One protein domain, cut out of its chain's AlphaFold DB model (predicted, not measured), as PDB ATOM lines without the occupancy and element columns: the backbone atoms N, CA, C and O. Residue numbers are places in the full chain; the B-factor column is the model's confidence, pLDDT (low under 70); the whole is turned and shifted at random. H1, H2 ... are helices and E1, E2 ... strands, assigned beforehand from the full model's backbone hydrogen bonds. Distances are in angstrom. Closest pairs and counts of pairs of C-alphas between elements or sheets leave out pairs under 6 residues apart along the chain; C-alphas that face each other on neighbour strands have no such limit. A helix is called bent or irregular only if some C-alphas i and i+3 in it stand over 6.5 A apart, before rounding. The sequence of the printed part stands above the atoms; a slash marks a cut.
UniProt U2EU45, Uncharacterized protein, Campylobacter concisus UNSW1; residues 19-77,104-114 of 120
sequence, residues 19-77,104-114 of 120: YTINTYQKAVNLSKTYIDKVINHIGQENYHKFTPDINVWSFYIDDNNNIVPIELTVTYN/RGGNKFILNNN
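This is residues 19 to 77 and 104 to 114 of the 120 residues of an uncharacterized protein of Campylobacter concisus UNSW1 (UniProt U2EU45). A long two-stranded hairpin, E1 and E2, sharply bent partway along, runs through the model, with helix H1 near E2 and the short helix H2 turned about perpendicular to H1. The short strand E3, printed after a cut, is a separate piece near E2. The printed part has 70 residues, with two named helices and then three named strands along the chain, H1, H2, E1, E2, E3; the sheet has the order E1, E2 and is antiparallel, and the class is mixed, helices and strands. The whole is compact, with a radius of gyration of the C-alphas of 12.6 A and spans of 34 by 25 by 20 A.

Residues 19 to 31 hold no named element, but residues 19 to 20 pair, antiparallel, with residues 58 to 59 of E1, residues 53 to 61. H1, residues 32 to 42, and H2, residues 44 to 49, are close but not clearly touching; their closest C-alphas, those of Ile 39 and Tyr 47, are 6.4 A apart. Their lines stand about perpendicular, at 88 degrees. In both helices every O i to N i+4 pair is within hydrogen-bond range. E1 and E2, residues 67 to 77, form a hairpin, antiparallel at 171 degrees between directions. N 53 and O 75, 2.9 A, and N 70 and O 58, 2.8 A, are within hydrogen-bond range. E1 bends by 71 degrees at residue 58, and E2 bends by 84 degrees at residue 70. H1 and E2 are near each other, with 7 pairs of C-alphas within 10 A, while H1 and E1 are only just apart, closest 8.2 A. E3, residues 108 to 112, pairs with no named strand; it is near E2, with 11 pairs of C-alphas within 10 A and the closest at 8.2 A. E3 is apart from H1, H2 and E1.

H1 begins at C-alpha 32, (18.946, 13.004, -2.614), and is 15.3 A long from first to last C-alpha. H2 follows, with six residues. E1 measures 21.8 A, and E2, the longest strand by residues, measures 25.1 A and ends at C-alpha 77, (37.429, 4.545, -7.726). E3 measures 12.8 A and ends at C-alpha 112, (28.443, 24.817, 8.725).

The two C-alphas farthest apart, those of Lys 49 and Asp 63, are 35.8 A from each other. Residues 78 to 103 are not printed, and C-alphas 77 and 104 across the cut are 9.2 A apart; the link from E2 to E3 is the link across the cut. Of the links that are printed whole, H1 to H2, H2 to E1 and E1 to E2 are tight. The mean pLDDT of the printed part is 82.3, and residues 46 to 47 and 104 to 112 are under 70.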
ATOM      1  N   TYR A  19      23.785   8.192  15.760       91.25
ATOM      2  CA  TYR A  19      24.067   6.788  15.533       91.25
ATOM      3  C   TYR A  19      25.326   6.647  14.688       91.25
ATOM      4  O   TYR A  19      25.619   7.479  13.829       91.25
ATOM      5  N   THR A  20      26.073   5.576  14.936       90.69
ATOM      6  CA  THR A  20      27.148   5.121  14.047       90.69
ATOM      7  C   THR A  20      26.649   3.954  13.208       90.69
ATOM      8  O   THR A  20      25.855   3.152  13.707       90.69
ATOM      9  N   ILE A  21      27.131   3.816  11.973       87.12
ATOM     10  CA  ILE A  21      26.711   2.740  11.062       87.12
ATOM     11  C   ILE A  21      26.878   1.350  11.696       87.12
ATOM     12  O   ILE A  21      25.972   0.530  11.631       87.12
ATOM     13  N   ASN A  22      27.961   1.137  12.450       86.06
ATOM     14  CA  ASN A  22      28.252  -0.130  13.137       86.06
ATOM     15  C   ASN A  22      27.240  -0.492  14.237       86.06
ATOM     16  O   ASN A  22      27.148  -1.644  14.643       86.06
ATOM     17  N   THR A  23      26.518   0.496  14.765       85.19
ATOM     18  CA  THR A  23      25.551   0.317  15.862       85.19
ATOM     19  C   THR A  23      24.104   0.375  15.384       85.19
ATOM     20  O   THR A  23      23.193   0.090  16.157       85.19
ATOM     21  N   TYR A  24      23.873   0.800  14.142       89.00
ATOM     22  CA  TYR A  24      22.537   1.020  13.614       89.00
ATOM     23  C   TYR A  24      22.090  -0.184  12.790       89.00
ATOM     24  O   TYR A  24      22.730  -0.564  11.819       89.00
ATOM     25  N   GLN A  25      20.981  -0.799  13.194       88.25
ATOM     26  CA  GLN A  25      20.549  -2.092  12.650       88.25
ATOM     27  C   GLN A  25      19.745  -1.987  11.347       88.25
ATOM     28  O   GLN A  25      19.458  -3.005  10.724       88.25
ATOM     29  N   LYS A  26      19.333  -0.780  10.943       90.12
ATOM     30  CA  LYS A  26      18.521  -0.564   9.737       90.12
ATOM     31  C   LYS A  26      19.381  -0.043   8.590       90.12
ATOM     32  O   LYS A  26      20.444   0.531   8.808       90.12
ATOM     33  N   ALA A  27      18.884  -0.205   7.367       87.25
ATOM     34  CA  ALA A  27      19.516   0.384   6.195       87.25
ATOM     35  C   ALA A  27      19.599   1.914   6.330       87.25
ATOM     36  O   ALA A  27      18.637   2.573   6.731       87.25
ATOM     37  N   VAL A  28      20.758   2.464   5.976       87.69
ATOM     38  CA  VAL A  28      21.032   3.900   6.000       87.69
ATOM     39  C   VAL A  28      20.991   4.413   4.572       87.69
ATOM     40  O   VAL A  28      21.954   4.277   3.823       87.69
ATOM     41  N   ASN A  29      19.854   4.994   4.196       87.56
ATOM     42  CA  ASN A  29      19.658   5.584   2.879       87.56
ATOM     43  C   ASN A  29      19.815   7.101   2.980       87.56
ATOM     44  O   ASN A  29      18.991   7.785   3.590       87.56
ATOM     45  N   LEU A  30      20.887   7.622   2.387       88.88
ATOM     46  CA  LEU A  30      21.126   9.056   2.333       88.88
ATOM     47  C   LEU A  30      20.161   9.709   1.334       88.88
ATOM     48  O   LEU A  30      20.028   9.250   0.200       88.88
ATOM     49  N   SER A  31      19.483  10.782   1.744       88.69
ATOM     50  CA  SER A  31      18.520  11.458   0.874       88.69
ATOM     51  C   SER A  31      19.201  12.176  -0.295       88.69
ATOM     52  O   SER A  31      20.345  12.636  -0.195       88.69
ATOM     53  N   LYS A  32      18.458  12.335  -1.399       89.62
ATOM     54  CA  LYS A  32      18.946  13.004  -2.614       89.62
ATOM     55  C   LYS A  32      19.465  14.418  -2.335       89.62
ATOM     56  O   LYS A  32      20.495  14.797  -2.868       89.62
ATOM     57  N   THR A  33      18.841  15.139  -1.405       89.69
ATOM     58  CA  THR A  33      19.274  16.477  -0.982       89.69
ATOM     59  C   THR A  33      20.735  16.515  -0.521       89.69
ATOM     60  O   THR A  33      21.452  17.459  -0.843       89.69
ATOM     61  N   TYR A  34      21.209  15.514   0.228       88.56
ATOM     62  CA  TYR A  34      22.610  15.472   0.667       88.56
ATOM     63  C   TYR A  34      23.552  15.013  -0.443       88.56
ATOM     64  O   TYR A  34      24.663  15.530  -0.538       88.56
ATOM     65  N   ILE A  35      23.097  14.103  -1.307       87.62
ATOM     66  CA  ILE A  35      23.840  13.691  -2.505       87.62
ATOM     67  C   ILE A  35      24.073  14.907  -3.413       87.62
ATOM     68  O   ILE A  35      25.208  15.171  -3.800       87.62
ATOM     69  N   ASP A  36      23.044  15.720  -3.655       89.19
ATOM     70  CA  ASP A  36      23.141  16.941  -4.460       89.19
ATOM     71  C   ASP A  36      24.094  17.968  -3.827       89.19
ATOM     72  O   ASP A  36      24.871  18.612  -4.532       89.19
ATOM     73  N   LYS A  37      24.120  18.091  -2.489       87.88
ATOM     74  CA  LYS A  37      25.117  18.930  -1.794       87.88
ATOM     75  C   LYS A  37      26.548  18.431  -2.021       87.88
ATOM     76  O   LYS A  37      27.442  19.255  -2.205       87.88
ATOM     77  N   VAL A  38      26.772  17.114  -2.019       84.81
ATOM     78  CA  VAL A  38      28.081  16.526  -2.346       84.81
ATOM     79  C   VAL A  38      28.445  16.830  -3.799       84.81
ATOM     80  O   VAL A  38      29.535  17.344  -4.032       84.81
ATOM     81  N   ILE A  39      27.527  16.608  -4.748       85.31
ATOM     82  CA  ILE A  39      27.710  16.897  -6.184       85.31
ATOM     83  C   ILE A  39      28.079  18.367  -6.412       85.31
ATOM     84  O   ILE A  39      29.042  18.668  -7.115       85.31
ATOM     85  N   ASN A  40      27.351  19.284  -5.778       86.50
ATOM     86  CA  ASN A  40      27.610  20.716  -5.890       86.50
ATOM     87  C   ASN A  40      28.970  21.112  -5.296       86.50
ATOM     88  O   ASN A  40      29.587  22.058  -5.773       86.50
ATOM     89  N   HIS A  41      29.452  20.396  -4.275       82.62
ATOM     90  CA  HIS A  41      30.758  20.656  -3.671       82.62
ATOM     91  C   HIS A  41      31.930  20.143  -4.525       82.62
ATOM     92  O   HIS A  41      32.928  20.842  -4.672       82.62
ATOM     93  N   ILE A  42      31.821  18.935  -5.086       78.94
ATOM     94  CA  ILE A  42      32.879  18.307  -5.908       78.94
ATOM     95  C   ILE A  42      32.900  18.802  -7.366       78.94
ATOM     96  O   ILE A  42      33.917  18.670  -8.052       78.94
ATOM     97  N   GLY A  43      31.782  19.364  -7.834       80.00
ATOM     98  CA  GLY A  43      31.556  19.779  -9.216       80.00
ATOM     99  C   GLY A  43      30.949  18.661 -10.072       80.00
ATOM    100  O   GLY A  43      31.406  17.515 -10.043       80.00
ATOM    101  N   GLN A  44      29.931  19.004 -10.870       77.00
ATOM    102  CA  GLN A  44      29.193  18.031 -11.690       77.00
ATOM    103  C   GLN A  44      30.095  17.282 -12.682       77.00
ATOM    104  O   GLN A  44      29.974  16.067 -12.824       77.00
ATOM    105  N   GLU A  45      31.053  17.970 -13.312       73.75
ATOM    106  CA  GLU A  45      31.974  17.353 -14.277       73.75
ATOM    107  C   GLU A  45      32.796  16.210 -13.660       73.75
ATOM    108  O   GLU A  45      32.954  15.145 -14.261       73.75
ATOM    109  N   ASN A  46      33.268  16.393 -12.423       68.81
ATOM    110  CA  ASN A  46      34.050  15.384 -11.710       68.81
ATOM    111  C   ASN A  46      33.183  14.207 -11.247       68.81
ATOM    112  O   ASN A  46      33.647  13.068 -11.262       68.81
ATOM    113  N   TYR A  47      31.929  14.468 -10.862       69.88
ATOM    114  CA  TYR A  47      30.980  13.427 -10.460       69.88
ATOM    115  C   TYR A  47      30.637  12.477 -11.614       69.88
ATOM    116  O   TYR A  47      30.590  11.266 -11.425       69.88
ATOM    117  N   HIS A  48      30.429  13.008 -12.822       71.00
ATOM    118  CA  HIS A  48      30.048  12.189 -13.976       71.00
ATOM    119  C   HIS A  48      31.216  11.408 -14.586       71.00
ATOM    120  O   HIS A  48      30.999  10.355 -15.184       71.00
ATOM    121  N   LYS A  49      32.457  11.887 -14.429       71.62
ATOM    122  CA  LYS A  49      33.646  11.192 -14.938       71.62
ATOM    123  C   LYS A  49      33.948   9.908 -14.162       71.62
ATOM    124  O   LYS A  49      34.386   8.922 -14.749       71.62
ATOM    125  N   PHE A  50      33.696   9.924 -12.854       71.44
ATOM    126  CA  PHE A  50      33.845   8.777 -11.968       71.44
ATOM    127  C   PHE A  50      32.726   8.824 -10.931       71.44
ATOM    128  O   PHE A  50      32.786   9.651 -10.026       71.44
ATOM    129  N   THR A  51      31.724   7.948 -11.040       74.25
ATOM    130  CA  THR A  51      30.662   7.863 -10.030       74.25
ATOM    131  C   THR A  51      31.289   7.529  -8.673       74.25
ATOM    132  O   THR A  51      31.885   6.457  -8.546       74.25
ATOM    133  N   PRO A  52      31.216   8.425  -7.673       79.38
ATOM    134  CA  PRO A  52      31.832   8.180  -6.384       79.38
ATOM    135  C   PRO A  52      30.965   7.269  -5.516       79.38
ATOM    136  O   PRO A  52      29.735   7.336  -5.547       79.38
ATOM    137  N   ASP A  53      31.620   6.492  -4.660       83.38
ATOM    138  CA  ASP A  53      30.968   5.767  -3.576       83.38
ATOM    139  C   ASP A  53      30.801   6.705  -2.375       83.38
ATOM    140  O   ASP A  53      31.787   7.244  -1.860       83.38
ATOM    141  N   ILE A  54      29.561   6.909  -1.921       86.12
ATOM    142  CA  ILE A  54      29.242   7.746  -0.755       86.12
ATOM    143  C   ILE A  54      28.839   6.843   0.409       86.12
ATOM    144  O   ILE A  54      27.800   6.190   0.363       86.12
ATOM    145  N   ASN A  55      29.639   6.849   1.474       87.44
ATOM    146  CA  ASN A  55      29.389   6.081   2.691       87.44
ATOM    147  C   ASN A  55      29.076   7.015   3.858       87.44
ATOM    148  O   ASN A  55      29.806   7.975   4.089       87.44
ATOM    149  N   VAL A  56      28.018   6.721   4.613       90.12
ATOM    150  CA  VAL A  56      27.647   7.466   5.826       90.12
ATOM    151  C   VAL A  56      28.140   6.698   7.050       90.12
ATOM    152  O   VAL A  56      27.746   5.554   7.263       90.12
ATOM    153  N   TRP A  57      28.982   7.329   7.867       89.62
ATOM    154  CA  TRP A  57      29.570   6.709   9.060       89.62
ATOM    155  C   TRP A  57      28.798   7.032  10.328       89.62
ATOM    156  O   TRP A  57      28.577   6.156  11.170       89.62
ATOM    157  N   SER A  58      28.359   8.283  10.456       90.75
ATOM    158  CA  SER A  58      27.546   8.736  11.576       90.75
ATOM    159  C   SER A  58      26.479   9.724  11.122       90.75
ATOM    160  O   SER A  58      26.668  10.468  10.159       90.75
ATOM    161  N   PHE A  59      25.325   9.690  11.783       92.38
ATOM    162  CA  PHE A  59      24.148  10.473  11.412       92.38
ATOM    163  C   PHE A  59      23.178  10.608  12.588       92.38
ATOM    164  O   PHE A  59      23.253   9.856  13.559       92.38
ATOM    165  N   TYR A  60      22.236  11.540  12.483       92.69
ATOM    166  CA  TYR A  60      21.057  11.591  13.347       92.69
ATOM    167  C   TYR A  60      19.781  11.503  12.506       92.69
ATOM    168  O   TYR A  60      19.822  11.623  11.281       92.69
ATOM    169  N   ILE A  61      18.654  11.262  13.170       92.31
ATOM    170  CA  ILE A  61      17.335  11.212  12.536       92.31
ATOM    171  C   ILE A  61      16.604  12.513  12.870       92.31
ATOM    172  O   ILE A  61      16.529  12.889  14.042       92.31
ATOM    173  N   ASP A  62      16.136  13.238  11.855       91.38
ATOM    174  CA  ASP A  62      15.367  14.467  12.060       91.38
ATOM    175  C   ASP A  62      13.900  14.192  12.449       91.38
ATOM    176  O   ASP A  62      13.487  13.044  12.597       91.38
ATOM    177  N   ASP A  63      13.106  15.248  12.648       92.19
ATOM    178  CA  ASP A  63      11.704  15.107  13.089       92.19
ATOM    179  C   ASP A  63      10.796  14.511  12.001       92.19
ATOM    180  O   ASP A  63       9.695  14.053  12.287       92.19
ATOM    181  N   ASN A  64      11.278  14.480  10.757       92.19
ATOM    182  CA  ASN A  64      10.605  13.910   9.596       92.19
ATOM    183  C   ASN A  64      11.133  12.501   9.270       92.19
ATOM    184  O   ASN A  64      10.926  12.001   8.165       92.19
ATOM    185  N   ASN A  65      11.843  11.866  10.207       89.44
ATOM    186  CA  ASN A  65      12.499  10.571  10.046       89.44
ATOM    187  C   ASN A  65      13.559  10.514   8.927       89.44
ATOM    188  O   ASN A  65      13.920   9.423   8.477       89.44
ATOM    189  N   ASN A  66      14.104  11.650   8.492       91.06
ATOM    190  CA  ASN A  66      15.193  11.665   7.523       91.06
ATOM    191  C   ASN A  66      16.538  11.453   8.208       91.06
ATOM    192  O   ASN A  66      16.813  11.978   9.287       91.06
ATOM    193  N   ILE A  67      17.420  10.744   7.511       91.19
ATOM    194  CA  ILE A  67      18.812  10.592   7.910       91.19
ATOM    195  C   ILE A  67      19.577  11.868   7.559       91.19
ATOM    196  O   ILE A  67      19.668  12.253   6.391       91.19
ATOM    197  N   VAL A  68      20.161  12.494   8.577       91.62
ATOM    198  CA  VAL A  68      21.043  13.652   8.436       91.62
ATOM    199  C   VAL A  68      22.480  13.224   8.733       91.62
ATOM    200  O   VAL A  68      22.784  12.894   9.884       91.62
ATOM    201  N   PRO A  69      23.374  13.201   7.728       91.38
ATOM    202  CA  PRO A  69      24.747  12.759   7.923       91.38
ATOM    203  C   PRO A  69      25.519  13.753   8.796       91.38
ATOM    204  O   PRO A  69      25.445  14.966   8.605       91.38
ATOM    205  N   ILE A  70      26.294  13.213   9.729       88.56
ATOM    206  CA  ILE A  70      27.287  13.937  10.535       88.56
ATOM    207  C   ILE A  70      28.671  13.705   9.932       88.56
ATOM    208  O   ILE A  70      29.444  14.642   9.756       88.56
ATOM    209  N   GLU A  71      28.959  12.456   9.566       87.06
ATOM    210  CA  GLU A  71      30.195  12.047   8.912       87.06
ATOM    211  C   GLU A  71      29.874  11.189   7.693       87.06
ATOM    212  O   GLU A  71      29.130  10.207   7.775       87.06
ATOM    213  N   LEU A  72      30.476  11.554   6.565       88.12
ATOM    214  CA  LEU A  72      30.402  10.799   5.327       88.12
ATOM    215  C   LEU A  72      31.766  10.769   4.640       88.12
ATOM    216  O   LEU A  72      32.568  11.693   4.775       88.12
ATOM    217  N   THR A  73      32.019   9.713   3.879       84.38
ATOM    218  CA  THR A  73      33.187   9.583   3.006       84.38
ATOM    219  C   THR A  73      32.723   9.489   1.564       84.38
ATOM    220  O   THR A  73      31.776   8.767   1.264       84.38
ATOM    221  N   VAL A  74      33.415  10.205   0.682       83.62
ATOM    222  CA  VAL A  74      33.212  10.162  -0.767       83.62
ATOM    223  C   VAL A  74      34.481   9.592  -1.384       83.62
ATOM    224  O   VAL A  74      35.553  10.185  -1.249       83.62
ATOM    225  N   THR A  75      34.367   8.441  -2.038       79.25
ATOM    226  CA  THR A  75      35.508   7.710  -2.597       79.25
ATOM    227  C   THR A  75      35.392   7.638  -4.110       79.25
ATOM    228  O   THR A  75      34.417   7.116  -4.639       79.25
ATOM    229  N   TYR A  76      36.419   8.113  -4.815       77.62
ATOM    230  CA  TYR A  76      36.531   7.929  -6.260       77.62
ATOM    231  C   TYR A  76      37.390   6.711  -6.573       77.62
ATOM    232  O   TYR A  76      38.599   6.696  -6.314       77.62
ATOM    233  N   ASN A  77      36.759   5.712  -7.179       74.75
ATOM    234  CA  ASN A  77      37.429   4.545  -7.726       74.75
ATOM    235  C   ASN A  77      37.508   4.690  -9.246       74.75
ATOM    236  O   ASN A  77      36.489   4.856  -9.916       74.75
ATOM    237  N   ARG A 104      42.997   8.527  -3.177       54.91
ATOM    238  CA  ARG A 104      43.009   8.662  -1.718       54.91
ATOM    239  C   ARG A 104      42.618  10.093  -1.351       54.91
ATOM    240  O   ARG A 104      43.392  11.026  -1.542       54.91
ATOM    241  N   GLY A 105      41.404  10.249  -0.833       59.69
ATOM    242  CA  GLY A 105      40.980  11.451  -0.130       59.69
ATOM    243  C   GLY A 105      41.543  11.472   1.292       59.69
ATOM    244  O   GLY A 105      41.728  10.430   1.914       59.69
ATOM    245  N   GLY A 106      41.804  12.672   1.802       55.91
ATOM    246  CA  GLY A 106      42.191  12.924   3.197       55.91
ATOM    247  C   GLY A 106      41.686  14.278   3.695       55.91
ATOM    248  O   GLY A 106      42.204  14.829   4.659       55.91
ATOM    249  N   ASN A 107      40.708  14.855   2.996       65.06
ATOM    250  CA  ASN A 107      40.162  16.160   3.330       65.06
ATOM    251  C   ASN A 107      38.984  15.968   4.290       65.06
ATOM    252  O   ASN A 107      37.995  15.329   3.933       65.06
ATOM    253  N   LYS A 108      39.088  16.531   5.495       66.56
ATOM    254  CA  LYS A 108      37.964  16.651   6.422       66.56
ATOM    255  C   LYS A 108      37.152  17.883   6.035       66.56
ATOM    256  O   LYS A 108      37.721  18.956   5.827       66.56
ATOM    257  N   PHE A 109      35.835  17.741   5.961       69.44
ATOM    258  CA  PHE A 109      34.919  18.857   5.738       69.44
ATOM    259  C   PHE A 109      33.859  18.869   6.835       69.44
ATOM    260  O   PHE A 109      33.393  17.810   7.253       69.44
ATOM    261  N   ILE A 110      33.491  20.057   7.304       68.00
ATOM    262  CA  ILE A 110      32.414  20.260   8.277       68.00
ATOM    263  C   ILE A 110      31.276  20.994   7.570       68.00
ATOM    264  O   ILE A 110      31.515  21.924   6.802       68.00
ATOM    265  N   LEU A 111      30.037  20.559   7.801       67.50
ATOM    266  CA  LEU A 111      28.852  21.262   7.319       67.50
ATOM    267  C   LEU A 111      28.492  22.378   8.311       67.50
ATOM    268  O   LEU A 111      27.891  22.108   9.346       67.50
ATOM    269  N   ASN A 112      28.819  23.622   7.969       69.81
ATOM    270  CA  ASN A 112      28.443  24.817   8.725       69.81
ATOM    271  C   ASN A 112      27.441  25.635   7.907       69.81
ATOM    272  O   ASN A 112      27.662  25.882   6.726       69.81
ATOM    273  N   ASN A 113      26.318  26.048   8.508       77.38
ATOM    274  CA  ASN A 113      25.290  26.865   7.841       77.38
ATOM    275  C   ASN A 113      24.896  26.341   6.442       77.38
ATOM    276  O   ASN A 113      24.839  27.092   5.471       77.38
ATOM    277  N   ASN A 114      24.646  25.031   6.330       72.75
ATOM    278  CA  ASN A 114      24.325  24.335   5.075       72.75
ATOM    279  C   ASN A 114      25.417  24.341   3.987       72.75
ATOM    280  O   ASN A 114      25.145  23.899   2.869       72.75
TER     281      ASN A 114